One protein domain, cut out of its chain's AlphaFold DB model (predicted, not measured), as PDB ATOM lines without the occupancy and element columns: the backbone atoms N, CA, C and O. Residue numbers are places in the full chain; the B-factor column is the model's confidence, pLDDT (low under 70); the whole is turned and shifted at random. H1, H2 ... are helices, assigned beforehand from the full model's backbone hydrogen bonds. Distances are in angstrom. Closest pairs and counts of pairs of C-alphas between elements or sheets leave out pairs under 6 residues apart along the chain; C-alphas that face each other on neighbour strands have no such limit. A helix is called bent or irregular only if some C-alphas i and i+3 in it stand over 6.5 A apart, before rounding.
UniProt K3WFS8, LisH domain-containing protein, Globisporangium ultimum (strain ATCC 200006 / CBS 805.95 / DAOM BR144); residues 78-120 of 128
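AT A GLANCE: This is residues 78 to 120 of the 128 residues of the protein "LisH domain-containing protein" of Globisporangium ultimum (strain ATCC 200006 / CBS 805.95 / DAOM BR144) (UniProt K3WFS8). Two helices, H1 and H2, make a loose V, joined at its narrow end by the link of residues 93 to 97. The unnamed ends, residues 78 to 83 and 111 to 120, run on from the V's open end and make much of its length. The printed part has 43 residues with two named helices, H1 then H2, and no named strand; the class is all helix, with 22 residues in the helices. The whole is only just loose, close to compact, with a radius of gyration of the C-alphas of 11.2 A, and elongated, spanning 34 by 20 by 11 A.

IN THESE COORDINATES: H1, residues 84 to 92, begins at C-alpha 84 at (164.906, 185.409, 242.909) and is 12.0 A long from first to last C-alpha. H2, residues 98 to 110, is the longer helix at 19.1 A and ends at C-alpha 110 at (163.158, 190.790, 255.926). Neither helix is bent.

HOW THE PARTS SIT: H1 and H2 only just touch, with 3 pairs of C-alphas within 8 A. The closest C-alphas, those of Leu 92 and Phe 100, are 7.0 A apart. H2 touches H1 with residues 100 to 104 alone. The helices run opposite ways at a steep tilt of 45 degrees, with their centres 12.2 A apart. Every O i to N i+4 pair is within hydrogen-bond range in H1, and 8 of 9 are in H2.

THE WHOLE: The two C-alphas farthest apart, those of Lys 98 and Ala 120, are 34.1 A apart. From the first to the last printed C-alpha, Thr 78 to Ala 120, is 10.6 A. The printed part has no cut, and the link from H1 to H2 is tight. The mean pLDDT of the printed part is 84.9; residues 110 to 114 are under 70.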
ATOM      1  N   THR A  78     162.885 179.838 230.848       87.06
ATOM      2  CA  THR A  78     163.850 180.924 230.608       87.06
ATOM      3  C   THR A  78     164.778 181.205 231.794       87.06
ATOM      4  O   THR A  78     165.980 181.384 231.612       87.06
ATOM      5  N   PHE A  79     164.260 181.263 233.022       85.38
ATOM      6  CA  PHE A  79     165.014 181.679 234.217       85.38
ATOM      7  C   PHE A  79     165.183 180.569 235.264       85.38
ATOM      8  O   PHE A  79     165.903 180.759 236.250       85.38
ATOM      9  N   GLY A  80     164.526 179.420 235.086       86.88
ATOM     10  CA  GLY A  80     164.526 178.327 236.051       86.88
ATOM     11  C   GLY A  80     163.788 178.648 237.357       86.88
ATOM     12  O   GLY A  80     163.125 179.675 237.528       86.88
ATOM     13  N   SER A  81     163.912 177.741 238.327       86.75
ATOM     14  CA  SER A  81     163.196 177.806 239.610       86.75
ATOM     15  C   SER A  81     164.043 178.319 240.785       86.75
ATOM     16  O   SER A  81     163.505 178.684 241.832       86.75
ATOM     17  N   ALA A  82     165.370 178.383 240.631       84.81
ATOM     18  CA  ALA A  82     166.295 178.751 241.707       84.81
ATOM     19  C   ALA A  82     166.444 180.272 241.913       84.81
ATOM     20  O   ALA A  82     166.852 180.719 242.995       84.81
ATOM     21  N   GLY A  83     166.105 181.054 240.884       86.81
ATOM     22  CA  GLY A  83     166.274 182.501 240.852       86.81
ATOM     23  C   GLY A  83     165.329 183.264 241.779       86.81
ATOM     24  O   GLY A  83     164.315 182.752 242.269       86.81
ATOM     25  N   VAL A  84     165.657 184.540 241.993       87.12
ATOM     26  CA  VAL A  84     164.906 185.409 242.909       87.12
ATOM     27  C   VAL A  84     163.434 185.593 242.533       87.12
ATOM     28  O   VAL A  84     162.572 185.654 243.412       87.12
ATOM     29  N   GLY A  85     163.119 185.629 241.235       87.12
ATOM     30  CA  GLY A  85     161.748 185.815 240.762       87.12
ATOM     31  C   GLY A  85     160.839 184.634 241.098       87.12
ATOM     32  O   GLY A  85     159.752 184.846 241.634       87.12
ATOM     33  N   SER A  86     161.301 183.396 240.882       89.62
ATOM     34  CA  SER A  86     160.521 182.189 241.203       89.62
ATOM     35  C   SER A  86     160.247 182.074 242.708       89.62
ATOM     36  O   SER A  86     159.100 181.914 243.137       89.62
ATOM     37  N   LYS A  87     161.272 182.276 243.547       88.31
ATOM     38  CA  LYS A  87     161.113 182.244 245.011       88.31
ATOM     39  C   LYS A  87     160.190 183.352 245.523       88.31
ATOM     40  O   LYS A  87     159.349 183.093 246.387       88.31
ATOM     41  N   ALA A  88     160.287 184.561 244.968       88.38
ATOM     42  CA  ALA A  88     159.362 185.642 245.289       88.38
ATOM     43  C   ALA A  88     157.923 185.300 244.873       88.38
ATOM     44  O   ALA A  88     156.998 185.515 245.660       88.38
ATOM     45  N   ASN A  89     157.726 184.723 243.683       90.56
ATOM     46  CA  ASN A  89     156.414 184.296 243.205       90.56
ATOM     47  C   ASN A  89     155.774 183.273 244.157       90.56
ATOM     48  O   ASN A  89     154.644 183.478 244.588       90.56
ATOM     49  N   ASN A  90     156.518 182.253 244.599       89.75
ATOM     50  CA  ASN A  90     156.028 181.225 245.533       89.75
ATOM     51  C   ASN A  90     155.476 181.790 246.854       89.75
ATOM     52  O   ASN A  90     154.609 181.184 247.495       89.75
ATOM     53  N   ILE A  91     155.977 182.949 247.282       88.81
ATOM     54  CA  ILE A  91     155.519 183.641 248.490       88.81
ATOM     55  C   ILE A  91     154.359 184.583 248.159       88.81
ATOM     56  O   ILE A  91     153.333 184.566 248.839       88.81
ATOM     57  N   LEU A  92     154.516 185.410 247.124       90.56
ATOM     58  CA  LEU A  92     153.602 186.510 246.828       90.56
ATOM     59  C   LEU A  92     152.319 186.064 246.125       90.56
ATOM     60  O   LEU A  92     151.287 186.700 246.324       90.56
ATOM     61  N   ILE A  93     152.338 184.953 245.380       93.44
ATOM     62  CA  ILE A  93     151.156 184.419 244.682       93.44
ATOM     63  C   ILE A  93     150.014 184.049 245.642       93.44
ATOM     64  O   ILE A  93     148.836 184.079 245.270       93.44
ATOM     65  N   LYS A  94     150.365 183.741 246.898       93.88
ATOM     66  CA  LYS A  94     149.444 183.380 247.983       93.88
ATOM     67  C   LYS A  94     148.646 184.576 248.503       93.88
ATOM     68  O   LYS A  94     147.626 184.383 249.156       93.88
ATOM     69  N   VAL A  95     149.101 185.802 248.240       95.00
ATOM     70  CA  VAL A  95     148.507 187.029 248.778       95.00
ATOM     71  C   VAL A  95     147.833 187.816 247.658       95.00
ATOM     72  O   VAL A  95     148.367 187.945 246.560       95.00
ATOM     73  N   ARG A  96     146.647 188.367 247.929       94.25
ATOM     74  CA  ARG A  96     145.853 189.136 246.958       94.25
ATOM     75  C   ARG A  96     145.424 190.483 247.550       94.25
ATOM     76  O   ARG A  96     145.392 190.659 248.767       94.25
ATOM     77  N   GLY A  97     145.104 191.447 246.688       94.50
ATOM     78  CA  GLY A  97     144.546 192.745 247.089       94.50
ATOM     79  C   GLY A  97     145.472 193.595 247.970       94.50
ATOM     80  O   GLY A  97     146.687 193.626 247.779       94.50
ATOM     81  N   LYS A  98     144.893 194.309 248.948       93.81
ATOM     82  CA  LYS A  98     145.605 195.271 249.815       93.81
ATOM     83  C   LYS A  98     146.776 194.641 250.574       93.81
ATOM     84  O   LYS A  98     147.811 195.288 250.749       93.81
ATOM     85  N   ASP A  99     146.643 193.387 250.992       93.31
ATOM     86  CA  ASP A  99     147.672 192.705 251.778       93.31
ATOM     87  C   ASP A  99     148.915 192.345 250.960       93.31
ATOM     88  O   ASP A  99     149.993 192.183 251.537       93.31
ATOM     89  N   PHE A 100     148.821 192.349 249.623       94.12
ATOM     90  CA  PHE A 100     149.977 192.171 248.746       94.12
ATOM     91  C   PHE A 100     151.048 193.230 249.021       94.12
ATOM     92  O   PHE A 100     152.234 192.921 249.098       94.12
ATOM     93  N   THR A 101     150.640 194.484 249.241       92.19
ATOM     94  CA  THR A 101     151.581 195.581 249.512       92.19
ATOM     95  C   THR A 101     152.358 195.363 250.809       92.19
ATOM     96  O   THR A 101     153.574 195.559 250.835       92.19
ATOM     97  N   LYS A 102     151.688 194.886 251.867       91.88
ATOM     98  CA  LYS A 102     152.318 194.560 253.152       91.88
ATOM     99  C   LYS A 102     153.260 193.367 253.013       91.88
ATOM    100  O   LYS A 102     154.400 193.451 253.461       91.88
ATOM    101  N   ALA A 103     152.806 192.291 252.365       90.50
ATOM    102  CA  ALA A 103     153.601 191.089 252.133       90.50
ATOM    103  C   ALA A 103     154.851 191.396 251.296       90.50
ATOM    104  O   ALA A 103     155.955 191.038 251.698       90.50
ATOM    105  N   LYS A 104     154.706 192.162 250.207       89.38
ATOM    106  CA  LYS A 104     155.821 192.640 249.379       89.38
ATOM    107  C   LYS A 104     156.790 193.507 250.180       89.38
ATOM    108  O   LYS A 104     157.992 193.272 250.140       89.38
ATOM    109  N   ASN A 105     156.296 194.503 250.921       88.56
ATOM    110  CA  ASN A 105     157.156 195.409 251.687       88.56
ATOM    111  C   ASN A 105     157.888 194.680 252.826       88.56
ATOM    112  O   ASN A 105     159.049 194.989 253.096       88.56
ATOM    113  N   LYS A 106     157.251 193.689 253.462       87.06
ATOM    114  CA  LYS A 106     157.884 192.829 254.471       87.06
ATOM    115  C   LYS A 106     158.902 191.879 253.840       87.06
ATOM    116  O   LYS A 106     160.024 191.807 254.330       87.06
ATOM    117  N   GLY A 107     158.556 191.226 252.732       83.06
ATOM    118  CA  GLY A 107     159.459 190.351 251.978       83.06
ATOM    119  C   GLY A 107     160.695 191.094 251.470       83.06
ATOM    120  O   GLY A 107     161.811 190.613 251.639       83.06
ATOM    121  N   LYS A 108     160.517 192.330 250.981       80.81
ATOM    122  CA  LYS A 108     161.617 193.232 250.606       80.81
ATOM    123  C   LYS A 108     162.527 193.568 251.795       80.81
ATOM    124  O   LYS A 108     163.728 193.693 251.607       80.81
ATOM    125  N   ARG A 109     161.982 193.758 253.002       77.56
ATOM    126  CA  ARG A 109     162.759 194.192 254.182       77.56
ATOM    127  C   ARG A 109     163.407 193.049 254.970       77.56
ATOM    128  O   ARG A 109     164.393 193.302 255.645       77.56
ATOM    129  N   SER A 110     162.850 191.839 254.937       59.62
ATOM    130  CA  SER A 110     163.158 190.790 255.926       59.62
ATOM    131  C   SER A 110     163.963 189.592 255.397       59.62
ATOM    132  O   SER A 110     164.360 188.756 256.204       59.62
ATOM    133  N   THR A 111     164.194 189.438 254.088       55.78
ATOM    134  CA  THR A 111     164.851 188.230 253.533       55.78
ATOM    135  C   THR A 111     165.477 188.516 252.164       55.78
ATOM    136  O   THR A 111     165.140 187.887 251.163       55.78
ATOM    137  N   TYR A 112     166.376 189.497 252.076       54.50
ATOM    138  CA  TYR A 112     167.009 189.884 250.805       54.50
ATOM    139  C   TYR A 112     168.147 188.926 250.385       54.50
ATOM    140  O   TYR A 112     169.241 189.362 250.062       54.50
ATOM    141  N   MET A 113     167.880 187.616 250.426       60.53
ATOM    142  CA  MET A 113     168.709 186.507 249.912       60.53
ATOM    143  C   MET A 113     167.806 185.444 249.261       60.53
ATOM    144  O   MET A 113     168.010 184.238 249.383       60.53
ATOM    145  N   CYS A 114     166.704 185.872 248.643       66.12
ATOM    146  CA  CYS A 114     165.644 184.971 248.201       66.12
ATOM    147  C   CYS A 114     165.929 184.372 246.817       66.12
ATOM    148  O   CYS A 114     165.047 184.384 245.980       66.12
ATOM    149  N   GLY A 115     167.129 183.836 246.576       73.38
ATOM    150  CA  GLY A 115     167.531 183.245 245.290       73.38
ATOM    151  C   GLY A 115     168.671 183.983 244.606       73.38
ATOM    152  O   GLY A 115     169.034 185.089 244.999       73.38
ATOM    153  N   GLU A 116     169.243 183.337 243.600       83.12
ATOM    154  CA  GLU A 116     170.374 183.877 242.850       83.12
ATOM    155  C   GLU A 116     169.901 184.958 241.872       83.12
ATOM    156  O   GLU A 116     168.826 184.855 241.269       83.12
ATOM    157  N   ILE A 117     170.707 186.013 241.735       84.81
ATOM    158  CA  ILE A 117     170.565 187.005 240.672       84.81
ATOM    159  C   ILE A 117     171.585 186.617 239.609       84.81
ATOM    160  O   ILE A 117     172.782 186.842 239.776       84.81
ATOM    161  N   SER A 118     171.101 185.985 238.545       84.69
ATOM    162  CA  SER A 118     171.936 185.662 237.394       84.69
ATOM    163  C   SER A 118     172.197 186.919 236.564       84.69
ATOM    164  O   SER A 118     171.293 187.727 236.360       84.69
ATOM    165  N   MET A 119     173.427 187.059 236.066       88.12
ATOM    166  CA  MET A 119     173.817 188.076 235.080       88.12
ATOM    167  C   MET A 119     173.806 187.519 233.643       88.12
ATOM    168  O   MET A 119     174.321 188.160 232.730       88.12
ATOM    169  N   ALA A 120     173.270 186.310 233.439       88.50
ATOM    170  CA  ALA A 120     173.178 185.684 232.124       88.50
ATOM    171  C   ALA A 120     172.184 186.415 231.205       88.50
ATOM    172  O   ALA A 120     171.197 186.993 231.664       88.50
TER     173      ALA A 120